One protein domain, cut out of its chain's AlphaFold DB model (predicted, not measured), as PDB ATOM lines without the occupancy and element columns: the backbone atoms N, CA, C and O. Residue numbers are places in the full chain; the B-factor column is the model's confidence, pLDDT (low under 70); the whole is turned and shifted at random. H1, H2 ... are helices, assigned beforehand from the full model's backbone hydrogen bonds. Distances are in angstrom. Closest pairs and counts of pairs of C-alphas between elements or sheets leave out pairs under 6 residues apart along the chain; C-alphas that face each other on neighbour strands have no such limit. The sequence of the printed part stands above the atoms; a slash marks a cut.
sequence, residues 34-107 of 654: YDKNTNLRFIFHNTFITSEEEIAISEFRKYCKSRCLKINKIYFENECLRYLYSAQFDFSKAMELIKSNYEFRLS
ATOM      1  N   TYR A  34     126.597 225.504 149.359       86.06
ATOM      2  CA  TYR A  34     125.913 226.625 149.998       86.06
ATOM      3  C   TYR A  34     124.471 226.757 149.498       86.06
ATOM      4  O   TYR A  34     124.228 226.999 148.318       86.06
ATOM      5  N   ASP A  35     123.520 226.659 150.424       87.94
ATOM      6  CA  ASP A  35     122.102 226.872 150.160       87.94
ATOM      7  C   ASP A  35     121.733 228.340 150.405       87.94
ATOM      8  O   ASP A  35     121.626 228.808 151.546       87.94
ATOM      9  N   LYS A  36     121.499 229.055 149.302       81.81
ATOM     10  CA  LYS A  36     121.097 230.468 149.292       81.81
ATOM     11  C   LYS A  36     119.740 230.714 149.946       81.81
ATOM     12  O   LYS A  36     119.553 231.765 150.549       81.81
ATOM     13  N   ASN A  37     118.802 229.771 149.847       84.06
ATOM     14  CA  ASN A  37     117.439 229.956 150.350       84.06
ATOM     15  C   ASN A  37     117.413 229.922 151.877       84.06
ATOM     16  O   ASN A  37     116.698 230.688 152.520       84.06
ATOM     17  N   THR A  38     118.204 229.028 152.471       80.38
ATOM     18  CA  THR A  38     118.270 228.877 153.928       80.38
ATOM     19  C   THR A  38     119.421 229.647 154.573       80.38
ATOM     20  O   THR A  38     119.440 229.747 155.808       80.38
ATOM     21  N   ASN A  39     120.313 230.221 153.755       84.38
ATOM     22  CA  ASN A  39     121.589 230.831 154.128       84.38
ATOM     23  C   ASN A  39     122.475 229.871 154.944       84.38
ATOM     24  O   ASN A  39     123.006 230.223 155.999       84.38
ATOM     25  N   LEU A  40     122.588 228.623 154.481       87.00
ATOM     26  CA  LEU A  40     123.364 227.576 155.143       87.00
ATOM     27  C   LEU A  40     124.542 227.145 154.275       87.00
ATOM     28  O   LEU A  40     124.367 226.676 153.153       87.00
ATOM     29  N   ARG A  41     125.750 227.238 154.834       89.94
ATOM     30  CA  ARG A  41     126.954 226.642 154.255       89.94
ATOM     31  C   ARG A  41     127.179 225.240 154.812       89.94
ATOM     32  O   ARG A  41     127.155 225.037 156.029       89.94
ATOM     33  N   PHE A  42     127.414 224.282 153.924       90.38
ATOM     34  CA  PHE A  42     127.660 222.885 154.273       90.38
ATOM     35  C   PHE A  42     129.135 222.507 154.110       90.38
ATOM     36  O   PHE A  42     129.695 221.881 155.010       90.38
ATOM     37  N   ILE A  43     129.784 222.961 153.033       85.88
ATOM     38  CA  ILE A  43     131.177 222.623 152.705       85.88
ATOM     39  C   ILE A  43     132.058 223.872 152.815       85.88
ATOM     40  O   ILE A  43     131.783 224.897 152.193       85.88
ATOM     41  N   PHE A  44     133.129 223.800 153.607       83.50
ATOM     42  CA  PHE A  44     133.929 224.972 153.977       83.50
ATOM     43  C   PHE A  44     135.314 224.996 153.337       83.50
ATOM     44  O   PHE A  44     135.825 226.076 153.066       83.50
ATOM     45  N   HIS A  45     135.930 223.842 153.083       75.19
ATOM     46  CA  HIS A  45     137.276 223.791 152.522       75.19
ATOM     47  C   HIS A  45     137.239 223.799 151.003       75.19
ATOM     48  O   HIS A  45     136.333 223.238 150.405       75.19
ATOM     49  N   ASN A  46     138.266 224.371 150.373       70.56
ATOM     50  CA  ASN A  46     138.541 224.244 148.933       70.56
ATOM     51  C   ASN A  46     137.356 224.583 148.000       70.56
ATOM     52  O   ASN A  46     137.318 224.129 146.858       70.56
ATOM     53  N   THR A  47     136.403 225.387 148.469       69.50
ATOM     54  CA  THR A  47     135.223 225.822 147.719       69.50
ATOM     55  C   THR A  47     135.224 227.338 147.556       69.50
ATOM     56  O   THR A  47     136.043 228.049 148.138       69.50
ATOM     57  N   PHE A  48     134.332 227.850 146.708       70.06
ATOM     58  CA  PHE A  48     134.207 229.287 146.495       70.06
ATOM     59  C   PHE A  48     133.825 230.010 147.797       70.06
ATOM     60  O   PHE A  48     133.071 229.490 148.622       70.06
ATOM     61  N   ILE A  49     134.332 231.229 147.948       74.50
ATOM     62  CA  ILE A  49     133.989 232.154 149.027       74.50
ATOM     63  C   ILE A  49     133.268 233.335 148.374       74.50
ATOM     64  O   ILE A  49     133.699 233.837 147.335       74.50
ATOM     65  N   THR A  50     132.127 233.719 148.932       77.19
ATOM     66  CA  THR A  50     131.347 234.880 148.493       77.19
ATOM     67  C   THR A  50     131.995 236.179 148.972       77.19
ATOM     68  O   THR A  50     132.802 236.182 149.901       77.19
ATOM     69  N   SER A  51     131.649 237.306 148.348       79.94
ATOM     70  CA  SER A  51     132.199 238.605 148.753       79.94
ATOM     71  C   SER A  51     131.816 238.964 150.191       79.94
ATOM     72  O   SER A  51     132.627 239.527 150.920       79.94
ATOM     73  N   GLU A  52     130.614 238.586 150.623       82.75
ATOM     74  CA  GLU A  52     130.129 238.780 151.988       82.75
ATOM     75  C   GLU A  52     130.945 237.957 152.999       82.75
ATOM     76  O   GLU A  52     131.356 238.473 154.039       82.75
ATOM     77  N   GLU A  53     131.238 236.693 152.681       83.81
ATOM     78  CA  GLU A  53     132.079 235.832 153.520       83.81
ATOM     79  C   GLU A  53     133.527 236.337 153.586       83.81
ATOM     80  O   GLU A  53     134.134 236.319 154.657       83.81
ATOM     81  N   GLU A  54     134.083 236.827 152.475       82.88
ATOM     82  CA  GLU A  54     135.435 237.397 152.431       82.88
ATOM     83  C   GLU A  54     135.554 238.644 153.323       82.88
ATOM     84  O   GLU A  54     136.515 238.780 154.090       82.88
ATOM     85  N   ILE A  55     134.546 239.525 153.282       82.50
ATOM     86  CA  ILE A  55     134.450 240.691 154.171       82.50
ATOM     87  C   ILE A  55     134.386 240.230 155.632       82.50
ATOM     88  O   ILE A  55     135.203 240.676 156.442       82.50
ATOM     89  N   ALA A  56     133.498 239.287 155.961       86.00
ATOM     90  CA  ALA A  56     133.337 238.789 157.326       86.00
ATOM     91  C   ALA A  56     134.624 238.146 157.879       86.00
ATOM     92  O   ALA A  56     135.014 238.416 159.016       86.00
ATOM     93  N   ILE A  57     135.330 237.343 157.074       83.38
ATOM     94  CA  ILE A  57     136.623 236.749 157.453       83.38
ATOM     95  C   ILE A  57     137.662 237.849 157.711       83.38
ATOM     96  O   ILE A  57     138.397 237.794 158.702       83.38
ATOM     97  N   SER A  58     137.737 238.858 156.839       83.81
ATOM     98  CA  SER A  58     138.670 239.984 156.969       83.81
ATOM     99  C   SER A  58     138.418 240.798 158.243       83.81
ATOM    100  O   SER A  58     139.357 241.120 158.980       83.81
ATOM    101  N   GLU A  59     137.157 241.098 158.544       89.19
ATOM    102  CA  GLU A  59     136.757 241.837 159.740       89.19
ATOM    103  C   GLU A  59     136.991 241.034 161.016       89.19
ATOM    104  O   GLU A  59     137.625 241.528 161.952       89.19
ATOM    105  N   PHE A  60     136.590 239.763 161.028       88.62
ATOM    106  CA  PHE A  60     136.828 238.888 162.167       88.62
ATOM    107  C   PHE A  60     138.325 238.708 162.439       88.62
ATOM    108  O   PHE A  60     138.781 238.718 163.581       88.62
ATOM    109  N   ARG A  61     139.145 238.650 161.388       83.88
ATOM    110  CA  ARG A  61     140.602 238.632 161.525       83.88
ATOM    111  C   ARG A  61     141.141 239.888 162.214       83.88
ATOM    112  O   ARG A  61     142.073 239.779 163.014       83.88
ATOM    113  N   LYS A  62     140.605 241.072 161.903       86.81
ATOM    114  CA  LYS A  62     140.963 242.322 162.603       86.81
ATOM    115  C   LYS A  62     140.518 242.261 164.067       86.81
ATOM    116  O   LYS A  62     141.318 242.580 164.944       86.81
ATOM    117  N   TYR A  63     139.309 241.760 164.319       89.06
ATOM    118  CA  TYR A  63     138.755 241.563 165.660       89.06
ATOM    119  C   TYR A  63     139.615 240.634 166.536       89.06
ATOM    120  O   TYR A  63     139.877 240.942 167.697       89.06
ATOM    121  N   CYS A  64     140.112 239.518 165.991       84.38
ATOM    122  CA  CYS A  64     140.992 238.606 166.730       84.38
ATOM    123  C   CYS A  64     142.363 239.224 167.029       84.38
ATOM    124  O   CYS A  64     142.900 239.030 168.122       84.38
ATOM    125  N   LYS A  65     142.931 239.982 166.078       82.31
ATOM    126  CA  LYS A  65     144.220 240.668 166.265       82.31
ATOM    127  C   LYS A  65     144.160 241.689 167.397       82.31
ATOM    128  O   LYS A  65     145.089 241.738 168.195       82.31
ATOM    129  N   SER A  66     143.075 242.459 167.492       82.38
ATOM    130  CA  SER A  66     142.912 243.463 168.551       82.38
ATOM    131  C   SER A  66     142.761 242.855 169.951       82.38
ATOM    132  O   SER A  66     142.874 243.569 170.938       82.38
ATOM    133  N   ARG A  67     142.507 241.543 170.048       80.88
ATOM    134  CA  ARG A  67     142.341 240.792 171.305       80.88
ATOM    135  C   ARG A  67     143.451 239.761 171.534       80.88
ATOM    136  O   ARG A  67     143.254 238.788 172.256       80.88
ATOM    137  N   CYS A  68     144.610 239.956 170.903       65.38
ATOM    138  CA  CYS A  68     145.829 239.163 171.099       65.38
ATOM    139  C   CYS A  68     145.703 237.647 170.838       65.38
ATOM    140  O   CYS A  68     146.569 236.878 171.258       65.38
ATOM    141  N   LEU A  69     144.693 237.191 170.089       64.12
ATOM    142  CA  LEU A  69     144.677 235.810 169.607       64.12
ATOM    143  C   LEU A  69     145.688 235.664 168.463       64.12
ATOM    144  O   LEU A  69     145.463 236.124 167.340       64.12
ATOM    145  N   LYS A  70     146.811 234.992 168.740       57.91
ATOM    146  CA  LYS A  70     147.760 234.552 167.709       57.91
ATOM    147  C   LYS A  70     147.154 233.378 166.949       57.91
ATOM    148  O   LYS A  70     147.289 232.227 167.353       57.91
ATOM    149  N   ILE A  71     146.477 233.672 165.844       55.00
ATOM    150  CA  ILE A  71     145.863 232.639 165.011       55.00
ATOM    151  C   ILE A  71     146.777 232.309 163.835       55.00
ATOM    152  O   ILE A  71     147.255 233.201 163.130       55.00
ATOM    153  N   ASN A  72     147.033 231.016 163.623       53.69
ATOM    154  CA  ASN A  72     147.849 230.559 162.508       53.69
ATOM    155  C   ASN A  72     147.180 230.951 161.179       53.69
ATOM    156  O   ASN A  72     146.104 230.461 160.839       53.69
ATOM    157  N   LYS A  73     147.858 231.825 160.428       51.16
ATOM    158  CA  LYS A  73     147.384 232.431 159.178       51.16
ATOM    159  C   LYS A  73     146.995 231.406 158.107       51.16
ATOM    160  O   LYS A  73     146.106 231.704 157.325       51.16
ATOM    161  N   ILE A  74     147.628 230.233 158.089       45.25
ATOM    162  CA  ILE A  74     147.456 229.225 157.032       45.25
ATOM    163  C   ILE A  74     146.250 228.305 157.301       45.25
ATOM    164  O   ILE A  74     145.649 227.789 156.369       45.25
ATOM    165  N   TYR A  75     145.848 228.154 158.565       51.69
ATOM    166  CA  TYR A  75     144.704 227.321 158.966       51.69
ATOM    167  C   TYR A  75     143.399 228.121 159.099       51.69
ATOM    168  O   TYR A  75     142.328 227.537 159.249       51.69
ATOM    169  N   PHE A  76     143.480 229.452 159.117       58.69
ATOM    170  CA  PHE A  76     142.383 230.274 159.609       58.69
ATOM    171  C   PHE A  76     141.206 230.369 158.647       58.69
ATOM    172  O   PHE A  76     140.086 230.332 159.115       58.69
ATOM    173  N   GLU A  77     141.414 230.488 157.338       58.59
ATOM    174  CA  GLU A  77     140.352 230.991 156.449       58.59
ATOM    175  C   GLU A  77     139.123 230.065 156.382       58.59
ATOM    176  O   GLU A  77     138.007 230.516 156.641       58.59
ATOM    177  N   ASN A  78     139.313 228.759 156.166       60.84
ATOM    178  CA  ASN A  78     138.191 227.818 156.024       60.84
ATOM    179  C   ASN A  78     137.579 227.398 157.373       60.84
ATOM    180  O   ASN A  78     136.361 227.256 157.492       60.84
ATOM    181  N   GLU A  79     138.402 227.234 158.415       72.88
ATOM    182  CA  GLU A  79     137.905 226.881 159.750       72.88
ATOM    183  C   GLU A  79     137.251 228.081 160.446       72.88
ATOM    184  O   GLU A  79     136.219 227.922 161.088       72.88
ATOM    185  N   CYS A  80     137.757 229.304 160.262       78.31
ATOM    186  CA  CYS A  80     137.128 230.526 160.771       78.31
ATOM    187  C   CYS A  80     135.691 230.664 160.278       78.31
ATOM    188  O   CYS A  80     134.788 230.910 161.080       78.31
ATOM    189  N   LEU A  81     135.479 230.455 158.978       83.81
ATOM    190  CA  LEU A  81     134.163 230.583 158.376       83.81
ATOM    191  C   LEU A  81     133.157 229.617 159.019       83.81
ATOM    192  O   LEU A  81     132.017 229.994 159.290       83.81
ATOM    193  N   ARG A  82     133.595 228.403 159.375       87.69
ATOM    194  CA  ARG A  82     132.790 227.428 160.127       87.69
ATOM    195  C   ARG A  82     132.288 227.994 161.458       87.69
ATOM    196  O   ARG A  82     131.106 227.849 161.775       87.69
ATOM    197  N   TYR A  83     133.164 228.644 162.225       87.62
ATOM    198  CA  TYR A  83     132.790 229.262 163.501       87.62
ATOM    199  C   TYR A  83     131.939 230.514 163.317       87.62
ATOM    200  O   TYR A  83     130.999 230.691 164.087       87.62
ATOM    201  N   LEU A  84     132.199 231.330 162.292       89.62
ATOM    202  CA  LEU A  84     131.365 232.489 161.965       89.62
ATOM    203  C   LEU A  84     129.927 232.064 161.662       89.62
ATOM    204  O   LEU A  84     129.004 232.558 162.304       89.62
ATOM    205  N   TYR A  85     129.727 231.073 160.789       89.75
ATOM    206  CA  TYR A  85     128.389 230.538 160.518       89.75
ATOM    207  C   TYR A  85     127.728 229.968 161.777       89.75
ATOM    208  O   TYR A  85     126.556 230.237 162.040       89.75
ATOM    209  N   SER A  86     128.471 229.216 162.596       87.31
ATOM    210  CA  SER A  86     127.930 228.664 163.844       87.31
ATOM    211  C   SER A  86     127.585 229.731 164.886       87.31
ATOM    212  O   SER A  86     126.712 229.499 165.723       87.31
ATOM    213  N   ALA A  87     128.285 230.864 164.870       90.19
ATOM    214  CA  ALA A  87     128.066 231.994 165.761       90.19
ATOM    215  C   ALA A  87     127.078 233.019 165.189       90.19
ATOM    216  O   ALA A  87     126.868 234.046 165.821       90.19
ATOM    217  N   GLN A  88     126.482 232.762 164.017       89.88
ATOM    218  CA  GLN A  88     125.643 233.735 163.305       89.88
ATOM    219  C   GLN A  88     126.370 235.073 163.090       89.88
ATOM    220  O   GLN A  88     125.776 236.139 163.190       89.88
ATOM    221  N   PHE A  89     127.670 234.990 162.800       91.31
ATOM    222  CA  PHE A  89     128.577 236.117 162.589       91.31
ATOM    223  C   PHE A  89     128.772 237.037 163.809       91.31
ATOM    224  O   PHE A  89     129.380 238.095 163.679       91.31
ATOM    225  N   ASP A  90     128.374 236.612 165.014       93.38
ATOM    226  CA  ASP A  90     128.812 237.245 166.263       93.38
ATOM    227  C   ASP A  90     130.298 236.941 166.503       93.38
ATOM    228  O   ASP A  90     130.694 235.797 166.747       93.38
ATOM    229  N   PHE A  91     131.137 237.974 166.431       93.31
ATOM    230  CA  PHE A  91     132.586 237.834 166.561       93.31
ATOM    231  C   PHE A  91     133.034 237.456 167.975       93.31
ATOM    232  O   PHE A  91     133.993 236.698 168.123       93.31
ATOM    233  N   SER A  92     132.363 237.941 169.021       93.06
ATOM    234  CA  SER A  92     132.725 237.570 170.390       93.06
ATOM    235  C   SER A  92     132.452 236.091 170.612       93.06
ATOM    236  O   SER A  92     133.346 235.331 170.992       93.06
ATOM    237  N   LYS A  93     131.251 235.654 170.232       92.06
ATOM    238  CA  LYS A  93     130.847 234.257 170.315       92.06
ATOM    239  C   LYS A  93     131.717 233.360 169.438       92.06
ATOM    240  O   LYS A  93     132.180 232.323 169.899       92.06
ATOM    241  N   ALA A  94     132.002 233.740 168.190       90.00
ATOM    242  CA  ALA A  94     132.879 232.964 167.309       90.00
ATOM    243  C   ALA A  94     134.269 232.755 167.930       90.00
ATOM    244  O   ALA A  94     134.802 231.644 167.903       90.00
ATOM    245  N   MET A  95     134.835 233.801 168.536       86.19
ATOM    246  CA  MET A  95     136.127 233.751 169.217       86.19
ATOM    247  C   MET A  95     136.113 232.813 170.435       86.19
ATOM    248  O   MET A  95     137.030 232.003 170.594       86.19
ATOM    249  N   GLU A  96     135.061 232.858 171.253       87.94
ATOM    250  CA  GLU A  96     134.871 231.936 172.383       87.94
ATOM    251  C   GLU A  96     134.733 230.479 171.929       87.94
ATOM    252  O   GLU A  96     135.366 229.584 172.495       87.94
ATOM    253  N   LEU A  97     133.964 230.224 170.866       86.38
ATOM    254  CA  LEU A  97     133.789 228.877 170.316       86.38
ATOM    255  C   LEU A  97     135.107 228.307 169.770       86.38
ATOM    256  O   LEU A  97     135.368 227.114 169.951       86.38
ATOM    257  N   ILE A  98     135.941 229.143 169.138       83.38
ATOM    258  CA  ILE A  98     137.289 228.766 168.686       83.38
ATOM    259  C   ILE A  98     138.161 228.395 169.886       83.38
ATOM    260  O   ILE A  98     138.763 227.321 169.885       83.38
ATOM    261  N   LYS A  99     138.198 229.238 170.927       82.44
ATOM    262  CA  LYS A  99     138.989 228.983 172.141       82.44
ATOM    263  C   LYS A  99     138.553 227.687 172.833       82.44
ATOM    264  O   LYS A  99     139.381 226.814 173.078       82.44
ATOM    265  N   SER A 100     137.249 227.509 173.035       85.38
ATOM    266  CA  SER A 100     136.668 226.311 173.656       85.38
ATOM    267  C   SER A 100     136.936 225.028 172.856       85.38
ATOM    268  O   SER A 100     137.045 223.933 173.419       85.38
ATOM    269  N   ASN A 101     137.006 225.120 171.525       84.81
ATOM    270  CA  ASN A 101     137.397 223.987 170.690       84.81
ATOM    271  C   ASN A 101     138.899 223.712 170.809       84.81
ATOM    272  O   ASN A 101     139.283 222.563 170.991       84.81
ATOM    273  N   TYR A 102     139.732 224.750 170.776       80.06
ATOM    274  CA  TYR A 102     141.176 224.616 170.938       80.06
ATOM    275  C   TYR A 102     141.549 223.920 172.257       80.06
ATOM    276  O   TYR A 102     142.336 222.975 172.247       80.06
ATOM    277  N   GLU A 103     140.920 224.316 173.365       82.44
ATOM    278  CA  GLU A 103     141.079 223.674 174.677       82.44
ATOM    279  C   GLU A 103     140.676 222.194 174.642       82.44
ATOM    280  O   GLU A 103     141.439 221.333 175.067       82.44
ATOM    281  N   PHE A 104     139.526 221.868 174.044       84.81
ATOM    282  CA  PHE A 104     139.110 220.477 173.831       84.81
ATOM    283  C   PHE A 104     140.128 219.683 173.003       84.81
ATOM    284  O   PHE A 104     140.483 218.563 173.363       84.81
ATOM    285  N   ARG A 105     140.664 220.267 171.926       82.62
ATOM    286  CA  ARG A 105     141.669 219.606 171.088       82.62
ATOM    287  C   ARG A 105     142.993 219.352 171.815       82.62
ATOM    288  O   ARG A 105     143.743 218.490 171.352       82.62
ATOM    289  N   LEU A 106     143.285 220.080 172.893       80.62
ATOM    290  CA  LEU A 106     144.452 219.896 173.768       80.62
ATOM    291  C   LEU A 106     144.171 219.055 175.020       80.62
ATOM    292  O   LEU A 106     145.113 218.669 175.707       80.62
ATOM    293  N   SER A 107     142.901 218.801 175.324       85.44
ATOM    294  CA  SER A 107     142.491 218.044 176.503       85.44
ATOM    295  C   SER A 107     142.969 216.591 176.459       85.44
ATOM    296  O   SER A 107     143.209 216.026 175.391       85.44
TER     297      SER A 107
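What this domain is: This is residues 34 to 107 of the 654 residues of the protein "CRAL-TRIO domain-containing protein" of Plasmodium falciparum (isolate Dd2) (UniProt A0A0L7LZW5). Three helices are packed crosswise, with H2 in the middle, H1 crossing it on one side almost at a right angle, and H3 folding back across it on another side and then running outward until residues 100 to 107 stick out. Before H1, residues 34 to 50 form a stretch with no named element that loops out at one end of the long axis and begins with a tiny strand-like pairing of residues 34 to 35 with residues 40 to 41. The printed part has 74 residues with three named helices, in the order H1, H2, H3, and no named strand; the class is all helix. The whole is compact, with a radius of gyration of the C-alphas of 12.3 A, and its C-alphas span 36 by 26 by 22 A.

How they stand to each other: Residues 34 to 50 come first, and their C-alphas lie 10 to 21 A from the mean of all C-alphas. Within this stretch, residues 34 to 35 pair with residues 40 to 41 in an antiparallel way, too short to be named as strands. H1, residues 51 to 65, follows, and it touches H2, residues 76 to 86, with residues 53 to 57 alone. The closest C-alphas of H1 and H2 are those of Ile 57 and Leu 81, 6.7 A apart. The lines of H1 and H2 are about perpendicular, at 79 degrees, and their centres are 10.0 A apart. H3, residues 91 to 106, touches H2 with residues 91 to 98 alone, over 7 pairs of C-alphas within 8 A. The closest C-alphas of H2 and H3 are those of Tyr 83 and Ala 94, 5.3 A apart. H2 and H3 run opposite ways at a steep tilt of 66 degrees. H1 and H3 only just touch, with 3 pairs of C-alphas within 8 A, through residues 60 to 64 of H1 and residues 91 to 95 of H3 alone. The closest C-alphas of H1 and H3 are those of Phe 60 and Phe 91, 6.2 A apart. H1 and H3 run the same way at a steep tilt of 69 degrees, only just short of about perpendicular. The helix packing is mostly crossed: of the 3 pairs of helices, 0 are at a shallow tilt. Every O i to N i+4 pair is within hydrogen-bond range in H1 and H3, and in H2 it is 6 of 7.

Where its parts are: The printed part begins at C-alpha 34, at (125.913, 226.625, 149.998). H1 runs from Ser 51 to Lys 65, 21.3 A from first to last C-alpha, and begins at C-alpha 51, at (132.199, 238.605, 148.753). H2 runs from Phe 76 to Ser 86 and measures 15.1 A from first to last C-alpha. H3 runs from Phe 91 to Leu 106, 22.7 A, and is the longest helix by residues, with 16. It ends at C-alpha 106, at (144.452, 219.896, 173.768).

The domain as a whole: The two C-alphas farthest apart are those of Asn 37 and Ser 107, at 38.1 A. Residues 100 to 107, of which 100 to 106 belong to H3, stand free, and the body without them spans 36 by 22 by 18 A. The printed part has no cut. The link from H1 to H2 is short, with 10 residues, and the link from H2 to H3 is tight, with 4. The mean pLDDT of the printed part is 80.2. The model's confidence is under 70 at residue 47 and at residues 68 to 78, of which 76 to 78 belong to H2.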